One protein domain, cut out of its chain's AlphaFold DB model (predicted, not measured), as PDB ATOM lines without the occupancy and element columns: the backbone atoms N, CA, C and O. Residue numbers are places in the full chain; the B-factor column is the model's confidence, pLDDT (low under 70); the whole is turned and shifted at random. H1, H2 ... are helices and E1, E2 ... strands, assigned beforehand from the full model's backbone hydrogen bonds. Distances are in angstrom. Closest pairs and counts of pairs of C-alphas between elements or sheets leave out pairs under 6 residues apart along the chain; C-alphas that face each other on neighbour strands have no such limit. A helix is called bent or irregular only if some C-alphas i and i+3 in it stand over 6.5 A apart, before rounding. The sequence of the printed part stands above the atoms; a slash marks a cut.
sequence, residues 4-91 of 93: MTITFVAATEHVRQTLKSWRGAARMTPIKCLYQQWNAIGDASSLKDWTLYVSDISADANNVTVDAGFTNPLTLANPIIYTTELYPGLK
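AT A GLANCE: This is residues 4 to 91 of the 93 residues of an uncharacterized protein of Klebsiella pneumoniae (UniProt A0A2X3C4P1). A twisted, curled sheet of four strands has the short helix H1 lying across one face, over E4 and E3. The long bent strand E3 pairs with E2 over one part and with E4 over the next, while E1 lies beside E4; the E2 and E3 hairpin with its loop makes one end of the longest axis, and a tail without named elements, residues 70 to 91, lies toward the other, with residues 75 to 80 sticking out. The printed part has 88 residues with two named helices and four named strands, in the order E1 H1 H2 E2 E3 E4; the sheet runs E1 E4 E3 E2, antiparallel throughout, and the class is mixed. The whole is loose, with a radius of gyration of the C-alphas of 15.1 A, and flat, spanning 45 by 35 by 17 A.

HOW THE PARTS SIT: Begin with E3, residues 48 to 59, an inner strand that bends by 64 degrees at residue 56. Its residues 48 to 53 pair with the edge strand E2, residues 32 to 37, in an antiparallel hairpin; look for N 35 and O 50, 2.9 A apart. Its residues 53 to 59 pair with E4, residues 63 to 69, in a second hairpin, where N 65 and O 58 are 2.8 A apart. E2, E3 and E4 form a meander, each strand the antiparallel neighbour of the one before. Beyond E4 find the edge strand E1, residues 4 to 9, antiparallel to E4 at 165 degrees, with N 6 and O 66 2.9 A apart. H1, residues 13 to 21, is on the sheet at a height of 10.0 A and runs across the strands, at 81 degrees to E3 on the local plane; its closest C-alphas to E4 are those of Arg 16 and Val 64, 6.9 A apart. H2, residues 24 to 28, is not on the sheet and meets H1 only through their link. In H1 every O i to N i+4 pair is within hydrogen-bond range; in H2 0 of 1 is, but 2 of 2 O i to N i+3 pairs are.

IN THESE COORDINATES: Find C-alpha 4 at (35.236, -13.412, 49.279), where E1 begins its 16.1 A. H1 covers 12.3 A and H2 8.0 A; E2 covers 16.3 A. E3 runs 30.3 A from C-alpha 48 at (46.653, -3.337, 43.831), and E4 runs 20.0 A to C-alpha 69 at (39.576, -17.505, 46.852).

THE WHOLE: The two C-alphas farthest apart are those of Gly 42 and Pro 79, 45.9 A. The printed part has no cut, and no link between named elements is long. The mean pLDDT of the printed part is 70.8; look for values under 70 at residues 10 to 12, 23 to 28 and 70 to 91.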
ATOM      1  N   MET A   4      36.302 -14.342  49.634       76.81
ATOM      2  CA  MET A   4      35.236 -13.412  49.279       76.81
ATOM      3  C   MET A   4      33.961 -14.180  48.965       76.81
ATOM      4  O   MET A   4      33.970 -15.055  48.104       76.81
ATOM      5  N   THR A   5      32.879 -13.814  49.645       82.00
ATOM      6  CA  THR A   5      31.533 -14.331  49.391       82.00
ATOM      7  C   THR A   5      30.697 -13.193  48.819       82.00
ATOM      8  O   THR A   5      30.568 -12.139  49.441       82.00
ATOM      9  N   ILE A   6      30.165 -13.387  47.615       81.62
ATOM     10  CA  ILE A   6      29.351 -12.397  46.905       81.62
ATOM     11  C   ILE A   6      27.928 -12.933  46.814       81.62
ATOM     12  O   ILE A   6      27.707 -13.971  46.190       81.62
ATOM     13  N   THR A   7      26.963 -12.217  47.391       82.50
ATOM     14  CA  THR A   7      25.540 -12.552  47.279       82.50
ATOM     15  C   THR A   7      24.841 -11.550  46.375       82.50
ATOM     16  O   THR A   7      24.779 -10.357  46.664       82.50
ATOM     17  N   PHE A   8      24.290 -12.052  45.278       78.88
ATOM     18  CA  PHE A   8      23.451 -11.291  44.368       78.88
ATOM     19  C   PHE A   8      21.983 -11.472  44.766       78.88
ATOM     20  O   PHE A   8      21.501 -12.607  44.816       78.88
ATOM     21  N   VAL A   9      21.287 -10.364  45.038       76.62
ATOM     22  CA  VAL A   9      19.881 -10.332  45.477       76.62
ATOM     23  C   VAL A   9      19.035  -9.715  44.371       76.62
ATOM     24  O   VAL A   9      19.332  -8.597  43.971       76.62
ATOM     25  N   ALA A  10      17.991 -10.428  43.929       59.31
ATOM     26  CA  ALA A  10      17.001 -10.027  42.919       59.31
ATOM     27  C   ALA A  10      17.565  -9.522  41.561       59.31
ATOM     28  O   ALA A  10      18.399  -8.631  41.468       59.31
ATOM     29  N   ALA A  11      17.038 -10.068  40.458       54.94
ATOM     30  CA  ALA A  11      17.348  -9.673  39.071       54.94
ATOM     31  C   ALA A  11      18.752 -10.016  38.528       54.94
ATOM     32  O   ALA A  11      19.267  -9.341  37.640       54.94
ATOM     33  N   THR A  12      19.340 -11.136  38.948       66.19
ATOM     34  CA  THR A  12      20.569 -11.659  38.329       66.19
ATOM     35  C   THR A  12      20.333 -12.936  37.523       66.19
ATOM     36  O   THR A  12      21.078 -13.908  37.637       66.19
ATOM     37  N   GLU A  13      19.304 -12.936  36.669       71.56
ATOM     38  CA  GLU A  13      18.985 -14.072  35.787       71.56
ATOM     39  C   GLU A  13      20.170 -14.422  34.877       71.56
ATOM     40  O   GLU A  13      20.518 -15.589  34.736       71.56
ATOM     41  N   HIS A  14      20.876 -13.417  34.348       72.81
ATOM     42  CA  HIS A  14      22.067 -13.648  33.531       72.81
ATOM     43  C   HIS A  14      23.197 -14.317  34.329       72.81
ATOM     44  O   HIS A  14      23.760 -15.313  33.885       72.81
ATOM     45  N   VAL A  15      23.486 -13.834  35.545       73.81
ATOM     46  CA  VAL A  15      24.483 -14.451  36.443       73.81
ATOM     47  C   VAL A  15      24.064 -15.884  36.769       73.81
ATOM     48  O   VAL A  15      24.862 -16.807  36.661       73.81
ATOM     49  N   ARG A  16      22.784 -16.103  37.077       72.50
ATOM     50  CA  ARG A  16      22.224 -17.431  37.335       72.50
ATOM     51  C   ARG A  16      22.386 -18.360  36.130       72.50
ATOM     52  O   ARG A  16      22.773 -19.510  36.317       72.50
ATOM     53  N   GLN A  17      22.140 -17.890  34.909       76.38
ATOM     54  CA  GLN A  17      22.300 -18.681  33.686       76.38
ATOM     55  C   GLN A  17      23.768 -18.994  33.378       76.38
ATOM     56  O   GLN A  17      24.097 -20.156  33.138       76.38
ATOM     57  N   THR A  18      24.664 -18.005  33.465       74.69
ATOM     58  CA  THR A  18      26.114 -18.212  33.301       74.69
ATOM     59  C   THR A  18      26.669 -19.189  34.342       74.69
ATOM     60  O   THR A  18      27.529 -20.011  34.044       74.69
ATOM     61  N   LEU A  19      26.159 -19.159  35.574       71.69
ATOM     62  CA  LEU A  19      26.621 -20.062  36.631       71.69
ATOM     63  C   LEU A  19      25.988 -21.458  36.542       71.69
ATOM     64  O   LEU A  19      26.629 -22.438  36.927       71.69
ATOM     65  N   LYS A  20      24.762 -21.578  36.009       70.19
ATOM     66  CA  LYS A  20      24.145 -22.871  35.662       70.19
ATOM     67  C   LYS A  20      24.918 -23.583  34.554       70.19
ATOM     68  O   LYS A  20      25.072 -24.797  34.631       70.19
ATOM     69  N   SER A  21      25.417 -22.853  33.553       73.44
ATOM     70  CA  SER A  21      26.233 -23.445  32.487       73.44
ATOM     71  C   SER A  21      27.637 -23.830  32.963       73.44
ATOM     72  O   SER A  21      28.251 -24.729  32.392       73.44
ATOM     73  N   TRP A  22      28.126 -23.235  34.056       74.38
ATOM     74  CA  TRP A  22      29.394 -23.597  34.689       74.38
ATOM     75  C   TRP A  22      29.274 -24.851  35.580       74.38
ATOM     76  O   TRP A  22      29.341 -24.826  36.820       74.38
ATOM     77  N   ARG A  23      29.055 -25.991  34.920       69.50
ATOM     78  CA  ARG A  23      28.969 -27.348  35.488       69.50
ATOM     79  C   ARG A  23      29.739 -28.332  34.596       69.50
ATOM     80  O   ARG A  23      29.948 -28.068  33.414       69.50
ATOM     81  N   GLY A  24      30.176 -29.464  35.154       69.25
ATOM     82  CA  GLY A  24      30.888 -30.506  34.399       69.25
ATOM     83  C   GLY A  24      32.114 -29.976  33.643       69.25
ATOM     84  O   GLY A  24      32.935 -29.262  34.217       69.25
ATOM     85  N   ALA A  25      32.216 -30.284  32.346       66.81
ATOM     86  CA  ALA A  25      33.341 -29.889  31.491       66.81
ATOM     87  C   ALA A  25      33.556 -28.365  31.400       66.81
ATOM     88  O   ALA A  25      34.690 -27.918  31.245       66.81
ATOM     89  N   ALA A  26      32.506 -27.553  31.565       65.94
ATOM     90  CA  ALA A  26      32.632 -26.095  31.560       65.94
ATOM     91  C   ALA A  26      33.455 -25.559  32.749       65.94
ATOM     92  O   ALA A  26      34.023 -24.472  32.655       65.94
ATOM     93  N   ARG A  27      33.596 -26.334  33.839       67.06
ATOM     94  CA  ARG A  27      34.464 -25.980  34.979       67.06
ATOM     95  C   ARG A  27      35.961 -26.057  34.668       67.06
ATOM     96  O   ARG A  27      36.757 -25.506  35.419       67.06
ATOM     97  N   MET A  28      36.352 -26.639  33.530       67.69
ATOM     98  CA  MET A  28      37.737 -26.604  33.034       67.69
ATOM     99  C   MET A  28      38.199 -25.194  32.633       67.69
ATOM    100  O   MET A  28      39.392 -24.970  32.454       67.69
ATOM    101  N   THR A  29      37.270 -24.239  32.515       72.50
ATOM    102  CA  THR A  29      37.583 -22.812  32.391       72.50
ATOM    103  C   THR A  29      37.256 -22.124  33.716       72.50
ATOM    104  O   THR A  29      36.092 -22.130  34.121       72.50
ATOM    105  N   PRO A  30      38.234 -21.533  34.421       72.75
ATOM    106  CA  PRO A  30      37.978 -20.957  35.729       72.75
ATOM    107  C   PRO A  30      37.259 -19.610  35.591       72.75
ATOM    108  O   PRO A  30      37.639 -18.774  34.769       72.75
ATOM    109  N   ILE A  31      36.256 -19.365  36.437       77.38
ATOM    110  CA  ILE A  31      35.660 -18.032  36.570       77.38
ATOM    111  C   ILE A  31      36.584 -17.196  37.457       77.38
ATOM    112  O   ILE A  31      36.865 -17.562  38.602       77.38
ATOM    113  N   LYS A  32      37.068 -16.080  36.909       80.50
ATOM    114  CA  LYS A  32      37.949 -15.141  37.605       80.50
ATOM    115  C   LYS A  32      37.129 -14.002  38.195       80.50
ATOM    116  O   LYS A  32      36.299 -13.416  37.507       80.50
ATOM    117  N   CYS A  33      37.407 -13.668  39.444       80.00
ATOM    118  CA  CYS A  33      36.900 -12.476  40.095       80.00
ATOM    119  C   CYS A  33      38.071 -11.520  40.335       80.00
ATOM    120  O   CYS A  33      39.051 -11.875  40.992       80.00
ATOM    121  N   LEU A  34      37.988 -10.329  39.748       84.81
ATOM    122  CA  LEU A  34      39.003  -9.297  39.896       84.81
ATOM    123  C   LEU A  34      38.651  -8.448  41.120       84.81
ATOM    124  O   LEU A  34      37.597  -7.816  41.152       84.81
ATOM    125  N   TYR A  35      39.527  -8.438  42.117       83.38
ATOM    126  CA  TYR A  35      39.429  -7.537  43.257       83.38
ATOM    127  C   TYR A  35      40.520  -6.478  43.128       83.38
ATOM    128  O   TYR A  35      41.695  -6.817  42.980       83.38
ATOM    129  N   GLN A  36      40.129  -5.206  43.153       87.19
ATOM    130  CA  GLN A  36      41.031  -4.082  42.918       87.19
ATOM    131  C   GLN A  36      40.882  -3.046  44.023       87.19
ATOM    132  O   GLN A  36      39.767  -2.681  44.398       87.19
ATOM    133  N   GLN A  37      42.009  -2.549  44.519       86.25
ATOM    134  CA  GLN A  37      42.051  -1.428  45.448       86.25
ATOM    135  C   GLN A  37      42.421  -0.150  44.700       86.25
ATOM    136  O   GLN A  37      43.401  -0.119  43.956       86.25
ATOM    137  N   TRP A  38      41.657   0.910  44.944       90.56
ATOM    138  CA  TRP A  38      41.808   2.220  44.310       90.56
ATOM    139  C   TRP A  38      42.062   3.283  45.379       90.56
ATOM    140  O   TRP A  38      41.585   3.136  46.506       90.56
ATOM    141  N   ASN A  39      42.840   4.317  45.050       84.88
ATOM    142  CA  ASN A  39      43.155   5.387  45.998       84.88
ATOM    143  C   ASN A  39      42.059   6.456  45.999       84.88
ATOM    144  O   ASN A  39      41.602   6.888  47.055       84.88
ATOM    145  N   ALA A  40      41.637   6.866  44.804       88.69
ATOM    146  CA  ALA A  40      40.633   7.891  44.594       88.69
ATOM    147  C   ALA A  40      39.698   7.541  43.428       88.69
ATOM    148  O   ALA A  40      39.986   6.706  42.567       88.69
ATOM    149  N   ILE A  41      38.542   8.203  43.402       82.44
ATOM    150  CA  ILE A  41      37.609   8.123  42.276       82.44
ATOM    151  C   ILE A  41      38.252   8.831  41.075       82.44
ATOM    152  O   ILE A  41      38.611  10.001  41.176       82.44
ATOM    153  N   GLY A  42      38.357   8.137  39.938       82.00
ATOM    154  CA  GLY A  42      38.907   8.690  38.691       82.00
ATOM    155  C   GLY A  42      40.371   8.339  38.404       82.00
ATOM    156  O   GLY A  42      40.911   8.814  37.408       82.00
ATOM    157  N   ASP A  43      41.006   7.505  39.231       86.00
ATOM    158  CA  ASP A  43      42.349   6.982  38.959       86.00
ATOM    159  C   ASP A  43      42.374   6.136  37.666       86.00
ATOM    160  O   ASP A  43      41.453   5.368  37.386       86.00
ATOM    161  N   ALA A  44      43.451   6.247  36.879       86.19
ATOM    162  CA  ALA A  44      43.620   5.494  35.628       86.19
ATOM    163  C   ALA A  44      44.096   4.042  35.841       86.19
ATOM    164  O   ALA A  44      43.998   3.214  34.936       86.19
ATOM    165  N   SER A  45      44.623   3.734  37.027       85.19
ATOM    166  CA  SER A  45      45.132   2.412  37.397       85.19
ATOM    167  C   SER A  45      44.886   2.131  38.872       85.19
ATOM    168  O   SER A  45      45.038   3.019  39.712       85.19
ATOM    169  N   SER A  46      44.574   0.883  39.191       86.19
ATOM    170  CA  SER A  46      44.438   0.396  40.559       86.19
ATOM    171  C   SER A  46      45.786   0.373  41.289       86.19
ATOM    172  O   SER A  46      46.845   0.152  40.704       86.19
ATOM    173  N   LEU A  47      45.750   0.576  42.608       87.75
ATOM    174  CA  LEU A  47      46.920   0.447  43.482       87.75
ATOM    175  C   LEU A  47      47.369  -1.006  43.614       87.75
ATOM    176  O   LEU A  47      48.556  -1.297  43.771       87.75
ATOM    177  N   LYS A  48      46.397  -1.918  43.645       83.81
ATOM    178  CA  LYS A  48      46.653  -3.337  43.831       83.81
ATOM    179  C   LYS A  48      45.539  -4.169  43.233       83.81
ATOM    180  O   LYS A  48      44.368  -3.935  43.526       83.81
ATOM    181  N   ASP A  49      45.954  -5.173  42.474       85.19
ATOM    182  CA  ASP A  49      45.072  -6.121  41.817       85.19
ATOM    183  C   ASP A  49      45.267  -7.514  42.377       85.19
ATOM    184  O   ASP A  49      46.384  -7.999  42.583       85.19
ATOM    185  N   TRP A  50      44.144  -8.184  42.567       83.56
ATOM    186  CA  TRP A  50      44.091  -9.563  42.977       83.56
ATOM    187  C   TRP A  50      43.138 -10.324  42.066       83.56
ATOM    188  O   TRP A  50      42.002  -9.916  41.835       83.56
ATOM    189  N   THR A  51      43.614 -11.454  41.551       82.69
ATOM    190  CA  THR A  51      42.778 -12.402  40.814       82.69
ATOM    191  C   THR A  51      42.353 -13.508  41.763       82.69
ATOM    192  O   THR A  51      43.177 -14.315  42.191       82.69
ATOM    193  N   LEU A  52      41.066 -13.527  42.087       81.94
ATOM    194  CA  LEU A  52      40.414 -14.608  42.809       81.94
ATOM    195  C   LEU A  52      39.777 -15.575  41.807       81.94
ATOM    196  O   LEU A  52      39.407 -15.199  40.693       81.94
ATOM    197  N   TYR A  53      39.623 -16.823  42.221       80.75
ATOM    198  CA  TYR A  53      38.983 -17.889  41.468       80.75
ATOM    199  C   TYR A  53      37.748 -18.362  42.221       80.75
ATOM    200  O   TYR A  53      37.795 -18.548  43.437       80.75
ATOM    201  N   VAL A  54      36.646 -18.548  41.497       76.94
ATOM    202  CA  VAL A  54      35.414 -19.093  42.073       76.94
ATOM    203  C   VAL A  54      35.651 -20.542  42.495       76.94
ATOM    204  O   VAL A  54      36.059 -21.368  41.676       76.94
ATOM    205  N   SER A  55      35.389 -20.840  43.764       75.06
ATOM    206  CA  SER A  55      35.511 -22.175  44.353       75.06
ATOM    207  C   SER A  55      34.159 -22.866  44.483       75.06
ATOM    208  O   SER A  55      34.046 -24.041  44.136       75.06
ATOM    209  N   ASP A  56      33.126 -22.150  44.931       73.44
ATOM    210  CA  ASP A  56      31.780 -22.707  45.061       73.44
ATOM    211  C   ASP A  56      30.691 -21.708  44.676       73.44
ATOM    212  O   ASP A  56      30.895 -20.492  44.664       73.44
ATOM    213  N   ILE A  57      29.538 -22.249  44.285       71.94
ATOM    214  CA  ILE A  57      28.358 -21.474  43.925       71.94
ATOM    215  C   ILE A  57      27.125 -22.186  44.461       71.94
ATOM    216  O   ILE A  57      26.788 -23.286  44.004       71.94
ATOM    217  N   SER A  58      26.375 -21.486  45.304       75.06
ATOM    218  CA  SER A  58      25.038 -21.883  45.729       75.06
ATOM    219  C   SER A  58      24.002 -20.901  45.180       75.06
ATOM    220  O   SER A  58      24.237 -19.701  45.068       75.06
ATOM    221  N   ALA A  59      22.850 -21.412  44.757       72.06
ATOM    222  CA  ALA A  59      21.752 -20.588  44.265       72.06
ATOM    223  C   ALA A  59      20.454 -21.073  44.905       72.06
ATOM    224  O   ALA A  59      20.136 -22.259  44.820       72.06
ATOM    225  N   ASP A  60      19.721 -20.156  45.528       74.25
ATOM    226  CA  ASP A  60      18.387 -20.400  46.072       74.25
ATOM    227  C   ASP A  60      17.318 -19.749  45.170       74.25
ATOM    228  O   ASP A  60      17.615 -19.274  44.071       74.25
ATOM    229  N   ALA A  61      16.043 -19.759  45.567       70.44
ATOM    230  CA  ALA A  61      14.973 -19.179  44.751       70.44
ATOM    231  C   ALA A  61      15.189 -17.679  44.452       70.44
ATOM    232  O   ALA A  61      14.879 -17.234  43.347       70.44
ATOM    233  N   ASN A  62      15.804 -16.942  45.376       73.25
ATOM    234  CA  ASN A  62      15.889 -15.483  45.388       73.25
ATOM    235  C   ASN A  62      17.312 -14.949  45.169       73.25
ATOM    236  O   ASN A  62      17.483 -13.868  44.604       73.25
ATOM    237  N   ASN A  63      18.325 -15.710  45.581       76.50
ATOM    238  CA  ASN A  63      19.709 -15.272  45.674       76.50
ATOM    239  C   ASN A  63      20.659 -16.226  44.956       76.50
ATOM    240  O   ASN A  63      20.384 -17.412  44.753       76.50
ATOM    241  N   VAL A  64      21.811 -15.684  44.579       76.56
ATOM    242  CA  VAL A  64      22.958 -16.466  44.123       76.56
ATOM    243  C   VAL A  64      24.168 -16.056  44.943       76.56
ATOM    244  O   VAL A  64      24.515 -14.876  44.970       76.56
ATOM    245  N   THR A  65      24.804 -17.026  45.587       80.94
ATOM    246  CA  THR A  65      26.004 -16.846  46.398       80.94
ATOM    247  C   THR A  65      27.191 -17.481  45.691       80.94
ATOM    248  O   THR A  65      27.131 -18.631  45.251       80.94
ATOM    249  N   VAL A  66      28.266 -16.711  45.558       79.38
ATOM    250  CA  VAL A  66      29.515 -17.119  44.919       79.38
ATOM    251  C   VAL A  66      30.643 -16.982  45.928       79.38
ATOM    252  O   VAL A  66      30.897 -15.881  46.413       79.38
ATOM    253  N   ASP A  67      31.338 -18.082  46.189       80.06
ATOM    254  CA  ASP A  67      32.534 -18.106  47.021       80.06
ATOM    255  C   ASP A  67      33.779 -18.118  46.136       80.06
ATOM    256  O   ASP A  67      33.893 -18.911  45.196       80.06
ATOM    257  N   ALA A  68      34.717 -17.217  46.426       79.31
ATOM    258  CA  ALA A  68      35.956 -17.053  45.683       79.31
ATOM    259  C   ALA A  68      37.177 -16.966  46.608       79.31
ATOM    260  O   ALA A  68      37.131 -16.393  47.701       79.31
ATOM    261  N   GLY A  69      38.303 -17.499  46.134       78.00
ATOM    262  CA  GLY A  69      39.576 -17.505  46.852       78.00
ATOM    263  C   GLY A  69      40.786 -17.414  45.924       78.00
ATOM    264  O   GLY A  69      40.665 -17.460  44.706       78.00
ATOM    265  N   PHE A  70      41.984 -17.277  46.494       68.38
ATOM    266  CA  PHE A  70      43.237 -17.179  45.721       68.38
ATOM    267  C   PHE A  70      43.658 -18.478  45.032       68.38
ATOM    268  O   PHE A  70      44.454 -18.457  44.094       68.38
ATOM    269  N   THR A  71      43.171 -19.608  45.529       65.06
ATOM    270  CA  THR A  71      43.574 -20.920  45.045       65.06
ATOM    271  C   THR A  71      42.870 -21.207  43.732       65.06
ATOM    272  O   THR A  71      41.647 -21.323  43.696       65.06
ATOM    273  N   ASN A  72      43.639 -21.346  42.652       61.41
ATOM    274  CA  ASN A  72      43.084 -21.811  41.392       61.41
ATOM    275  C   ASN A  72      42.692 -23.295  41.540       61.41
ATOM    276  O   ASN A  72      43.568 -24.127  41.800       61.41
ATOM    277  N   PRO A  73      41.406 -23.646  41.354       57.00
ATOM    278  CA  PRO A  73      40.947 -25.027  41.478       57.00
ATOM    279  C   PRO A  73      41.586 -25.971  40.443       57.00
ATOM    280  O   PRO A  73      41.596 -27.176  40.655       57.00
ATOM    281  N   LEU A  74      42.167 -25.442  39.357       57.53
ATOM    282  CA  LEU A  74      42.797 -26.218  38.280       57.53
ATOM    283  C   LEU A  74      44.289 -26.509  38.491       57.53
ATOM    284  O   LEU A  74      44.847 -27.335  37.777       57.53
ATOM    285  N   THR A  75      44.957 -25.814  39.416       52.97
ATOM    286  CA  THR A  75      46.407 -25.978  39.651       52.97
ATOM    287  C   THR A  75      46.720 -26.745  40.927       52.97
ATOM    288  O   THR A  75      47.893 -26.933  41.248       52.97
ATOM    289  N   LEU A  76      45.704 -27.178  41.679       53.12
ATOM    290  CA  LEU A  76      45.926 -28.137  42.752       53.12
ATOM    291  C   LEU A  76      46.318 -29.463  42.097       53.12
ATOM    292  O   LEU A  76      45.519 -30.056  41.375       53.12
ATOM    293  N   ALA A  77      47.557 -29.898  42.319       39.81
ATOM    294  CA  ALA A  77      48.096 -31.158  41.822       39.81
ATOM    295  C   ALA A  77      47.431 -32.347  42.535       39.81
ATOM    296  O   ALA A  77      48.051 -33.039  43.335       39.81
ATOM    297  N   ASN A  78      46.149 -32.561  42.257       48.91
ATOM    298  CA  ASN A  78      45.433 -33.776  42.589       48.91
ATOM    299  C   ASN A  78      45.247 -34.580  41.294       48.91
ATOM    300  O   ASN A  78      44.795 -34.020  40.294       48.91
ATOM    301  N   PRO A  79      45.530 -35.895  41.293       44.03
ATOM    302  CA  PRO A  79      45.323 -36.764  40.128       44.03
ATOM    303  C   PRO A  79      43.843 -36.904  39.729       44.03
ATOM    304  O   PRO A  79      43.522 -37.536  38.726       44.03
ATOM    305  N   ILE A  80      42.937 -36.294  40.496       47.09
ATOM    306  CA  ILE A  80      41.516 -36.178  40.213       47.09
ATOM    307  C   ILE A  80      41.179 -34.695  40.346       47.09
ATOM    308  O   ILE A  80      41.117 -34.160  41.453       47.09
ATOM    309  N   ILE A  81      40.983 -34.034  39.203       50.31
ATOM    310  CA  ILE A  81      40.765 -32.580  39.094       50.31
ATOM    311  C   ILE A  81      39.508 -32.152  39.889       50.31
ATOM    312  O   ILE A  81      39.376 -30.996  40.272       50.31
ATOM    313  N   TYR A  82      38.612 -33.099  40.208       47.22
ATOM    314  CA  TYR A  82      37.353 -32.864  40.911       47.22
ATOM    315  C   TYR A  82      36.880 -34.111  41.678       47.22
ATOM    316  O   TYR A  82      36.387 -35.058  41.066       47.22
ATOM    317  N   THR A  83      36.987 -34.133  43.012       50.28
ATOM    318  CA  THR A  83      36.291 -35.137  43.840       50.28
ATOM    319  C   THR A  83      34.979 -34.554  44.365       50.28
ATOM    320  O   THR A  83      34.902 -33.385  44.747       50.28
ATOM    321  N   THR A  84      33.922 -35.366  44.392       52.31
ATOM    322  CA  THR A  84      32.600 -34.985  44.927       52.31
ATOM    323  C   THR A  84      32.614 -34.711  46.436       52.31
ATOM    324  O   THR A  84      31.641 -34.173  46.957       52.31
ATOM    325  N   GLU A  85      33.704 -35.052  47.133       53.00
ATOM    326  CA  GLU A  85      33.947 -34.725  48.544       53.00
ATOM    327  C   GLU A  85      34.261 -33.245  48.770       53.00
ATOM    328  O   GLU A  85      33.726 -32.647  49.697       53.00
ATOM    329  N   LEU A  86      35.105 -32.643  47.925       48.91
ATOM    330  CA  LEU A  86      35.499 -31.235  48.063       48.91
ATOM    331  C   LEU A  86      34.556 -30.287  47.311       48.91
ATOM    332  O   LEU A  86      34.517 -29.097  47.605       48.91
ATOM    333  N   TYR A  87      33.791 -30.819  46.354       51.91
ATOM    334  CA  TYR A  87      32.865 -30.057  45.517       51.91
ATOM    335  C   TYR A  87      31.521 -30.796  45.399       51.91
ATOM    336  O   TYR A  87      31.233 -31.416  44.367       51.91
ATOM    337  N   PRO A  88      30.670 -30.745  46.443       51.91
ATOM    338  CA  PRO A  88      29.426 -31.520  46.516       51.91
ATOM    339  C   PRO A  88      28.424 -31.185  45.398       51.91
ATOM    340  O   PRO A  88      27.613 -32.032  45.028       51.91
ATOM    341  N   GLY A  89      28.527 -29.999  44.785       44.44
ATOM    342  CA  GLY A  89      27.724 -29.582  43.626       44.44
ATOM    343  C   GLY A  89      28.021 -30.318  42.307       44.44
ATOM    344  O   GLY A  89      27.411 -29.996  41.288       44.44
ATOM    345  N   LEU A  90      28.954 -31.277  42.300       46.88
ATOM    346  CA  LEU A  90      29.222 -32.191  41.180       46.88
ATOM    347  C   LEU A  90      28.323 -33.433  41.177       46.88
ATOM    348  O   LEU A  90      28.343 -34.186  40.206       46.88
ATOM    349  N   LYS A  91      27.557 -33.675  42.248       48.94
ATOM    350  CA  LYS A  91      26.552 -34.738  42.252       48.94
ATOM    351  C   LYS A  91      25.389 -34.321  41.355       48.94
ATOM    352  O   LYS A  91      24.504 -33.582  41.774       48.94
TER     353      LYS A  91